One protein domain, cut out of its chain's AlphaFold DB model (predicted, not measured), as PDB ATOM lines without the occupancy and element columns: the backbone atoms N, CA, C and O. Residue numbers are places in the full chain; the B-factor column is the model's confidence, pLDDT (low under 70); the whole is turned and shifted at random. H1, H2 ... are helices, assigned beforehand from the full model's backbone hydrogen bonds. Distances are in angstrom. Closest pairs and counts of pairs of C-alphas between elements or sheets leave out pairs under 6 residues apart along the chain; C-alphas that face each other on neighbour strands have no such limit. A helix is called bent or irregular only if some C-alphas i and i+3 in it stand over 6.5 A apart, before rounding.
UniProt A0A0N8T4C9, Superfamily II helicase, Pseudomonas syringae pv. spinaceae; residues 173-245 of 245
ATOM      1  N   SER A 173      57.012  26.185  -3.189       84.75
ATOM      2  CA  SER A 173      56.284  25.716  -2.006       84.75
ATOM      3  C   SER A 173      55.700  26.891  -1.225       84.75
ATOM      4  O   SER A 173      56.430  27.731  -0.705       84.75
ATOM      5  N   LEU A 174      54.371  26.948  -1.119       87.06
ATOM      6  CA  LEU A 174      53.665  27.984  -0.364       87.06
ATOM      7  C   LEU A 174      53.168  27.415   0.973       87.06
ATOM      8  O   LEU A 174      52.334  26.505   0.961       87.06
ATOM      9  N   PRO A 175      53.613  27.941   2.131       86.88
ATOM     10  CA  PRO A 175      53.055  27.556   3.424       86.88
ATOM     11  C   PRO A 175      51.558  27.873   3.484       86.88
ATOM     12  O   PRO A 175      51.142  28.941   3.034       86.88
ATOM     13  N   SER A 176      50.748  27.012   4.108       83.75
ATOM     14  CA  SER A 176      49.293  27.228   4.226       83.75
ATOM     15  C   SER A 176      48.918  28.515   4.975       83.75
ATOM     16  O   SER A 176      47.842  29.075   4.768       83.75
ATOM     17  N   SER A 177      49.819  29.020   5.820       84.19
ATOM     18  CA  SER A 177      49.677  30.295   6.524       84.19
ATOM     19  C   SER A 177      49.920  31.526   5.642       84.19
ATOM     20  O   SER A 177      49.521  32.624   6.035       84.19
ATOM     21  N   SER A 178      50.576  31.369   4.486       86.12
ATOM     22  CA  SER A 178      50.923  32.480   3.591       86.12
ATOM     23  C   SER A 178      49.695  33.050   2.885       86.12
ATOM     24  O   SER A 178      48.719  32.343   2.618       86.12
ATOM     25  N   GLU A 179      49.737  34.342   2.562       86.88
ATOM     26  CA  GLU A 179      48.641  34.982   1.837       86.88
ATOM     27  C   GLU A 179      48.618  34.537   0.367       86.88
ATOM     28  O   GLU A 179      47.546  34.219  -0.152       86.88
ATOM     29  N   SER A 180      49.791  34.360  -0.265       86.19
ATOM     30  CA  SER A 180      49.902  33.711  -1.580       86.19
ATOM     31  C   SER A 180      49.206  32.353  -1.638       86.19
ATOM     32  O   SER A 180      48.476  32.102  -2.594       86.19
ATOM     33  N   TYR A 181      49.379  31.480  -0.636       89.38
ATOM     34  CA  TYR A 181      48.703  30.178  -0.630       89.38
ATOM     35  C   TYR A 181      47.183  30.334  -0.676       89.38
ATOM     36  O   TYR A 181      46.528  29.695  -1.495       89.38
ATOM     37  N   LYS A 182      46.616  31.200   0.172       90.25
ATOM     38  CA  LYS A 182      45.161  31.399   0.250       90.25
ATOM     39  C   LYS A 182      44.594  31.938  -1.058       90.25
ATOM     40  O   LYS A 182      43.556  31.460  -1.513       90.25
ATOM     41  N   GLU A 183      45.275  32.899  -1.676       91.56
ATOM     42  CA  GLU A 183      44.846  33.481  -2.949       91.56
ATOM     43  C   GLU A 183      44.981  32.478  -4.109       91.56
ATOM     44  O   GLU A 183      44.044  32.321  -4.893       91.56
ATOM     45  N   VAL A 184      46.082  31.718  -4.181       91.75
ATOM     46  CA  VAL A 184      46.250  30.642  -5.177       91.75
ATOM     47  C   VAL A 184      45.199  29.546  -4.981       91.75
ATOM     48  O   VAL A 184      44.553  29.124  -5.942       91.75
ATOM     49  N   TYR A 185      44.971  29.115  -3.740       91.75
ATOM     50  CA  TYR A 185      43.953  28.126  -3.410       91.75
ATOM     51  C   TYR A 185      42.564  28.600  -3.837       91.75
ATOM     52  O   TYR A 185      41.838  27.858  -4.492       91.75
ATOM     53  N   LYS A 186      42.206  29.857  -3.553       92.94
ATOM     54  CA  LYS A 186      40.924  30.455  -3.942       92.94
ATOM     55  C   LYS A 186      40.695  30.446  -5.456       92.94
ATOM     56  O   LYS A 186      39.574  30.174  -5.879       92.94
ATOM     57  N   LEU A 187      41.734  30.701  -6.258       93.25
ATOM     58  CA  LEU A 187      41.657  30.621  -7.723       93.25
ATOM     59  C   LEU A 187      41.354  29.195  -8.204       93.25
ATOM     60  O   LEU A 187      40.559  29.002  -9.122       93.25
ATOM     61  N   LEU A 188      41.955  28.190  -7.563       93.75
ATOM     62  CA  LEU A 188      41.850  26.786  -7.973       93.75
ATOM     63  C   LEU A 188      40.681  26.036  -7.313       93.75
ATOM     64  O   LEU A 188      40.269  24.983  -7.805       93.75
ATOM     65  N   ARG A 189      40.114  26.574  -6.226       93.69
ATOM     66  CA  ARG A 189      39.125  25.907  -5.364       93.69
ATOM     67  C   ARG A 189      37.932  25.362  -6.134       93.69
ATOM     68  O   ARG A 189      37.536  24.222  -5.920       93.69
ATOM     69  N   THR A 190      37.368  26.148  -7.050       93.50
ATOM     70  CA  THR A 190      36.207  25.725  -7.849       93.50
ATOM     71  C   THR A 190      36.521  24.485  -8.685       93.50
ATOM     72  O   THR A 190      35.712  23.563  -8.755       93.50
ATOM     73  N   SER A 191      37.707  24.426  -9.290       93.50
ATOM     74  CA  SER A 191      38.135  23.271 -10.082       93.50
ATOM     75  C   SER A 191      38.475  22.061  -9.212       93.50
ATOM     76  O   SER A 191      38.186  20.936  -9.610       93.50
ATOM     77  N   LEU A 192      39.024  22.273  -8.012       93.31
ATOM     78  CA  LEU A 192      39.251  21.204  -7.034       93.31
ATOM     79  C   LEU A 192      37.928  20.610  -6.524       93.31
ATOM     80  O   LEU A 192      37.807  19.393  -6.412       93.31
ATOM     81  N   LEU A 193      36.908  21.441  -6.287       93.50
ATOM     82  CA  LEU A 193      35.568  20.977  -5.906       93.50
ATOM     83  C   LEU A 193      34.926  20.122  -7.000       93.50
ATOM     84  O   LEU A 193      34.352  19.077  -6.708       93.50
ATOM     85  N   GLN A 194      35.057  20.538  -8.264       92.88
ATOM     86  CA  GLN A 194      34.580  19.758  -9.410       92.88
ATOM     87  C   GLN A 194      35.294  18.407  -9.534       92.88
ATOM     88  O   GLN A 194      34.700  17.442 -10.009       92.88
ATOM     89  N   GLN A 195      36.560  18.336  -9.117       91.50
ATOM     90  CA  GLN A 195      37.326  17.095  -9.089       91.50
ATOM     91  C   GLN A 195      36.882  16.181  -7.939       91.50
ATOM     92  O   GLN A 195      36.697  14.983  -8.152       91.50
ATOM     93  N   SER A 196      36.741  16.714  -6.721       92.62
ATOM     94  CA  SER A 196      36.248  15.974  -5.557       92.62
ATOM     95  C   SER A 196      35.885  16.912  -4.404       92.62
ATOM     96  O   SER A 196      36.751  17.375  -3.664       92.62
ATOM     97  N   GLU A 197      34.589  17.137  -4.199       92.06
ATOM     98  CA  GLU A 197      34.089  17.923  -3.068       92.06
ATOM     99  C   GLU A 197      34.458  17.334  -1.693       92.06
ATOM    100  O   GLU A 197      34.973  18.093  -0.870       92.06
ATOM    101  N   PRO A 198      34.318  16.014  -1.429       91.25
ATOM    102  CA  PRO A 198      34.711  15.446  -0.138       91.25
ATOM    103  C   PRO A 198      36.177  15.717   0.215       91.25
ATOM    104  O   PRO A 198      36.465  16.143   1.327       91.25
ATOM    105  N   ARG A 199      37.098  15.574  -0.750       89.75
ATOM    106  CA  ARG A 199      38.526  15.830  -0.515       89.75
ATOM    107  C   ARG A 199      38.842  17.296  -0.259       89.75
ATOM    108  O   ARG A 199      39.754  17.588   0.504       89.75
ATOM    109  N   VAL A 200      38.107  18.216  -0.879       91.25
ATOM    110  CA  VAL A 200      38.257  19.648  -0.591       91.25
ATOM    111  C   VAL A 200      37.835  19.954   0.843       91.25
ATOM    112  O   VAL A 200      38.546  20.680   1.529       91.25
ATOM    113  N   LEU A 201      36.724  19.379   1.311       89.69
ATOM    114  CA  LEU A 201      36.271  19.561   2.693       89.69
ATOM    115  C   LEU A 201      37.272  18.977   3.702       89.69
ATOM    116  O   LEU A 201      37.551  19.606   4.720       89.69
ATOM    117  N   GLU A 202      37.851  17.811   3.404       88.44
ATOM    118  CA  GLU A 202      38.913  17.209   4.221       88.44
ATOM    119  C   GLU A 202      40.184  18.085   4.228       88.44
ATOM    120  O   GLU A 202      40.752  18.347   5.289       88.44
ATOM    121  N   LEU A 203      40.587  18.624   3.069       85.62
ATOM    122  CA  LEU A 203      41.719  19.550   2.940       85.62
ATOM    123  C   LEU A 203      41.509  20.837   3.761       85.62
ATOM    124  O   LEU A 203      42.418  21.286   4.456       85.62
ATOM    125  N   GLU A 204      40.305  21.418   3.723       86.56
ATOM    126  CA  GLU A 204      39.939  22.614   4.503       86.56
ATOM    127  C   GLU A 204      39.861  22.340   6.012       86.56
ATOM    128  O   GLU A 204      40.026  23.259   6.817       86.56
ATOM    129  N   SER A 205      39.673  21.079   6.411       84.88
ATOM    130  CA  SER A 205      39.761  20.655   7.811       84.88
ATOM    131  C   SER A 205      41.201  20.474   8.320       84.88
ATOM    132  O   SER A 205      41.396  20.062   9.462       84.88
ATOM    133  N   TYR A 206      42.199  20.839   7.503       70.38
ATOM    134  CA  TYR A 206      43.635  20.716   7.772       70.38
ATOM    135  C   TYR A 206      44.090  19.283   8.070       70.38
ATOM    136  O   TYR A 206      45.021  19.086   8.850       70.38
ATOM    137  N   ASP A 207      43.475  18.280   7.439       75.00
ATOM    138  CA  ASP A 207      44.018  16.923   7.474       75.00
ATOM    139  C   ASP A 207      45.321  16.876   6.643       75.00
ATOM    140  O   ASP A 207      45.275  17.000   5.413       75.00
ATOM    141  N   PRO A 208      46.499  16.697   7.277       69.12
ATOM    142  CA  PRO A 208      47.785  16.726   6.583       69.12
ATOM    143  C   PRO A 208      48.008  15.504   5.677       69.12
ATOM    144  O   PRO A 208      48.986  15.471   4.932       69.12
ATOM    145  N   SER A 209      47.140  14.487   5.744       76.56
ATOM    146  CA  SER A 209      47.214  13.296   4.894       76.56
ATOM    147  C   SER A 209      46.587  13.497   3.510       76.56
ATOM    148  O   SER A 209      46.798  12.677   2.611       76.56
ATOM    149  N   ILE A 210      45.844  14.590   3.312       82.19
ATOM    150  CA  ILE A 210      45.137  14.857   2.064       82.19
ATOM    151  C   ILE A 210      46.034  15.599   1.083       82.19
ATOM    152  O   ILE A 210      46.542  16.687   1.344       82.19
ATOM    153  N   GLN A 211      46.172  15.014  -0.103       84.12
ATOM    154  CA  GLN A 211      46.853  15.618  -1.239       84.12
ATOM    155  C   GLN A 211      45.892  15.695  -2.422       84.12
ATOM    156  O   GLN A 211      45.252  14.708  -2.802       84.12
ATOM    157  N   MET A 212      45.798  16.881  -3.020       89.62
ATOM    158  CA  MET A 212      45.025  17.120  -4.232       89.62
ATOM    159  C   MET A 212      45.908  17.772  -5.288       89.62
ATOM    160  O   MET A 212      46.612  18.738  -5.010       89.62
ATOM    161  N   LEU A 213      45.841  17.251  -6.511       90.69
ATOM    162  CA  LEU A 213      46.500  17.849  -7.666       90.69
ATOM    163  C   LEU A 213      45.534  18.806  -8.351       90.69
ATOM    164  O   LEU A 213      44.424  18.406  -8.710       90.69
ATOM    165  N   ALA A 214      45.976  20.041  -8.578       90.06
ATOM    166  CA  ALA A 214      45.226  20.991  -9.382       90.06
ATOM    167  C   ALA A 214      45.050  20.446 -10.813       90.06
ATOM    168  O   ALA A 214      46.030  20.015 -11.428       90.06
ATOM    169  N   PRO A 215      43.830  20.471 -11.379       90.38
ATOM    170  CA  PRO A 215      43.633  20.074 -12.764       90.38
ATOM    171  C   PRO A 215      44.452  20.945 -13.722       90.38
ATOM    172  O   PRO A 215      44.469  22.171 -13.594       90.38
ATOM    173  N   PHE A 216      45.077  20.319 -14.722       88.62
ATOM    174  CA  PHE A 216      45.981  20.996 -15.662       88.62
ATOM    175  C   PHE A 216      45.359  22.245 -16.310       88.62
ATOM    176  O   PHE A 216      45.996  23.292 -16.377       88.62
ATOM    177  N   TRP A 217      44.097  22.167 -16.743       90.50
ATOM    178  CA  TRP A 217      43.400  23.294 -17.376       90.50
ATOM    179  C   TRP A 217      43.144  24.460 -16.416       90.50
ATOM    180  O   TRP A 217      43.234  25.610 -16.832       90.50
ATOM    181  N   ALA A 218      42.856  24.174 -15.142       92.00
ATOM    182  CA  ALA A 218      42.627  25.192 -14.117       92.00
ATOM    183  C   ALA A 218      43.927  25.921 -13.762       92.00
ATOM    184  O   ALA A 218      43.939  27.141 -13.585       92.00
ATOM    185  N   TRP A 219      45.033  25.176 -13.718       90.94
ATOM    186  CA  TRP A 219      46.368  25.749 -13.600       90.94
ATOM    187  C   TRP A 219      46.698  26.635 -14.804       90.94
ATOM    188  O   TRP A 219      47.038  27.805 -14.641       90.94
ATOM    189  N   GLN A 220      46.524  26.109 -16.021       91.25
ATOM    190  CA  GLN A 220      46.831  26.822 -17.260       91.25
ATOM    191  C   GLN A 220      46.034  28.128 -17.393       91.25
ATOM    192  O   GLN A 220      46.601  29.145 -17.789       91.25
ATOM    193  N   SER A 221      44.742  28.128 -17.046       92.75
ATOM    194  CA  SER A 221      43.909  29.331 -17.118       92.75
ATOM    195  C   SER A 221      44.263  30.381 -16.066       92.75
ATOM    196  O   SER A 221      44.025  31.557 -16.310       92.75
ATOM    197  N   SER A 222      44.827  29.967 -14.926       91.81
ATOM    198  CA  SER A 222      45.104  30.840 -13.772       91.81
ATOM    199  C   SER A 222      46.571  31.274 -13.674       91.81
ATOM    200  O   SER A 222      46.949  32.001 -12.756       91.81
ATOM    201  N   ILE A 223      47.431  30.826 -14.598       89.56
ATOM    202  CA  ILE A 223      48.886  31.015 -14.507       89.56
ATOM    203  C   ILE A 223      49.291  32.495 -14.465       89.56
ATOM    204  O   ILE A 223      50.244  32.856 -13.776       89.56
ATOM    205  N   SER A 224      48.553  33.367 -15.160       90.31
ATOM    206  CA  SER A 224      48.813  34.811 -15.189       90.31
ATOM    207  C   SER A 224      48.488  35.472 -13.850       90.31
ATOM    208  O   SER A 224      49.290  36.263 -13.348       90.31
ATOM    209  N   GLU A 225      47.345  35.144 -13.235       91.50
ATOM    210  CA  GLU A 225      47.007  35.629 -11.894       91.50
ATOM    211  C   GLU A 225      47.971  35.088 -10.838       91.50
ATOM    212  O   GLU A 225      48.501  35.871 -10.050       91.50
ATOM    213  N   ILE A 226      48.250  33.781 -10.860       90.50
ATOM    214  CA  ILE A 226      49.177  33.137  -9.921       90.50
ATOM    215  C   ILE A 226      50.561  33.788 -10.019       90.50
ATOM    216  O   ILE A 226      51.124  34.184  -9.003       90.50
ATOM    217  N   SER A 227      51.076  34.020 -11.230       87.19
ATOM    218  CA  SER A 227      52.369  34.695 -11.421       87.19
ATOM    219  C   SER A 227      52.394  36.102 -10.813       87.19
ATOM    220  O   SER A 227      53.381  36.490 -10.189       87.19
ATOM    221  N   LYS A 228      51.308  36.879 -10.940       87.81
ATOM    222  CA  LYS A 228      51.207  38.217 -10.325       87.81
ATOM    223  C   LYS A 228      51.216  38.150  -8.799       87.81
ATOM    224  O   LYS A 228      51.835  39.010  -8.173       87.81
ATOM    225  N   LEU A 229      50.543  37.155  -8.217       87.56
ATOM    226  CA  LEU A 229      50.543  36.922  -6.771       87.56
ATOM    227  C   LEU A 229      51.959  36.601  -6.278       87.56
ATOM    228  O   LEU A 229      52.454  37.275  -5.378       87.56
ATOM    229  N   LEU A 230      52.652  35.676  -6.949       84.31
ATOM    230  CA  LEU A 230      54.023  35.291  -6.600       84.31
ATOM    231  C   LEU A 230      55.010  36.466  -6.718       84.31
ATOM    232  O   LEU A 230      55.846  36.663  -5.843       84.31
ATOM    233  N   ILE A 231      54.889  37.307  -7.754       83.31
ATOM    234  CA  ILE A 231      55.747  38.497  -7.920       83.31
ATOM    235  C   ILE A 231      55.528  39.518  -6.796       83.31
ATOM    236  O   ILE A 231      56.479  40.184  -6.376       83.31
ATOM    237  N   LYS A 232      54.290  39.666  -6.309       81.88
ATOM    238  CA  LYS A 232      53.957  40.601  -5.225       81.88
ATOM    239  C   LYS A 232      54.672  40.233  -3.921       81.88
ATOM    240  O   LYS A 232      55.082  41.132  -3.192       81.88
ATOM    241  N   GLU A 233      54.864  38.940  -3.673       76.88
ATOM    242  CA  GLU A 233      55.515  38.395  -2.476       76.88
ATOM    243  C   GLU A 233      56.948  37.901  -2.730       76.88
ATOM    244  O   GLU A 233      57.528  37.215  -1.898       76.88
ATOM    245  N   LYS A 234      57.579  38.299  -3.841       71.44
ATOM    246  CA  LYS A 234      58.913  37.812  -4.255       71.44
ATOM    247  C   LYS A 234      60.047  37.967  -3.225       71.44
ATOM    248  O   LYS A 234      61.117  37.398  -3.410       71.44
ATOM    249  N   ASN A 235      59.856  38.813  -2.212       71.75
ATOM    250  CA  ASN A 235      60.845  39.091  -1.170       71.75
ATOM    251  C   ASN A 235      60.647  38.234   0.090       71.75
ATOM    252  O   ASN A 235      61.486  38.310   0.984       71.75
ATOM    253  N   GLU A 236      59.558  37.470   0.177       75.75
ATOM    254  CA  GLU A 236      59.304  36.547   1.280       75.75
ATOM    255  C   GLU A 236      60.272  35.362   1.220       75.75
ATOM    256  O   GLU A 236      60.549  34.831   0.142       75.75
ATOM    257  N   ASP A 237      60.772  34.919   2.375       66.31
ATOM    258  CA  ASP A 237      61.847  33.920   2.448       66.31
ATOM    259  C   ASP A 237      61.474  32.587   1.764       66.31
ATOM    260  O   ASP A 237      62.314  31.988   1.099       66.31
ATOM    261  N   TYR A 238      60.199  32.176   1.819       68.12
ATOM    262  CA  TYR A 238      59.694  30.947   1.176       68.12
ATOM    263  C   TYR A 238      59.566  31.031  -0.356       68.12
ATOM    264  O   TYR A 238      59.380  30.011  -1.011       68.12
ATOM    265  N   LEU A 239      59.656  32.230  -0.939       65.81
ATOM    266  CA  LEU A 239      59.670  32.454  -2.392       65.81
ATOM    267  C   LEU A 239      61.048  32.862  -2.908       65.81
ATOM    268  O   LEU A 239      61.345  32.710  -4.095       65.81
ATOM    269  N   ARG A 240      61.895  33.382  -2.021       56.09
ATOM    270  CA  ARG A 240      63.190  33.960  -2.358       56.09
ATOM    271  C   ARG A 240      64.181  32.930  -2.893       56.09
ATOM    272  O   ARG A 240      64.983  33.286  -3.752       56.09
ATOM    273  N   GLU A 241      64.133  31.691  -2.414       51.66
ATOM    274  CA  GLU A 241      65.018  30.615  -2.880       51.66
ATOM    275  C   GLU A 241      64.585  30.047  -4.239       51.66
ATOM    276  O   GLU A 241      65.437  29.723  -5.059       51.66
ATOM    277  N   THR A 242      63.282  30.003  -4.535       53.84
ATOM    278  CA  THR A 242      62.774  29.468  -5.810       53.84
ATOM    279  C   THR A 242      62.789  30.501  -6.944       53.84
ATOM    280  O   THR A 242      63.043  30.149  -8.089       53.84
ATOM    281  N   LEU A 243      62.532  31.786  -6.657       51.06
ATOM    282  CA  LEU A 243      62.396  32.829  -7.691       51.06
ATOM    283  C   LEU A 243      63.709  33.532  -8.082       51.06
ATOM    284  O   LEU A 243      63.718  34.266  -9.067       51.06
ATOM    285  N   ASN A 244      64.790  33.367  -7.309       42.72
ATOM    286  CA  ASN A 244      66.098  33.984  -7.596       42.72
ATOM    287  C   ASN A 244      67.115  33.024  -8.247       42.72
ATOM    288  O   ASN A 244      68.271  33.416  -8.426       42.72
ATOM    289  N   ASN A 245      66.699  31.802  -8.591       39.75
ATOM    290  CA  ASN A 245      67.477  30.829  -9.367       39.75
ATOM    291  C   ASN A 245      67.117  30.884 -10.861       39.75
ATOM    292  O   ASN A 245      67.988  30.525 -11.692       39.75
TER     293      ASN A 245
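Overview. This is residues 173 to 245 of the 245 residues of the protein "Superfamily II helicase" of Pseudomonas syringae pv. spinaceae (UniProt A0A0N8T4C9). Two long kinked helices, H1 and H3, lie side by side and run opposite ways; short H2 turns back after H1, and short H4 lies at the other end, past H3. The printed part has 73 residues with four named helices, H1 to H4, and no named strand: all helix. It is compact, radius of gyration of the C-alphas 12.9 A, spanning 37 by 26 by 18 A.

Along the chain. H1, residues 179 to 195, begins at C-alpha (48.641, 34.982, 1.837) and is 23.8 A long, with a kink of 53 degrees near residue 188. H2 is residues 197 to 204. H3, residues 216 to 232, is 23.6 A long, with a kink of 59 degrees near residue 223. H4, residues 237 to 243, ends at C-alpha (62.396, 32.829, -7.691). H1, H3 and, only just, H4 are irregular: C-alphas 187 and 190 are 7.3 A apart, 221 and 224 7.6 A, 238 and 241 6.7 A.

Arrangement. H1 and H3 touch at a shallow tilt of 9 degrees, closest C-alphas Val 184 and Ile 226, 6.1 A. H1, with residues 189 to 193 alone, only just touches H2, with 3 pairs of C-alphas within 8 A, in a helical hairpin; the closest are Leu 193 and Val 200, 6.1 A. H3 and H4 are close but not clearly touching, closest C-alphas Leu 230 and Leu 239, 7.6 A. Every O i to N i+4 pair is within hydrogen-bond range in H2, against 11 of 13 in H1 and in H3 and 1 of 3 in H4, where 2 of 4 O i to N i+3 pairs are.

Size, cuts and confidence. The farthest C-alphas, Pro 198 and Asn 245, are 37.4 A apart. The printed part has no cut; the H2 to H3 link is long, 11 residues. Residues 208 and 237 to 245 have pLDDT under 70.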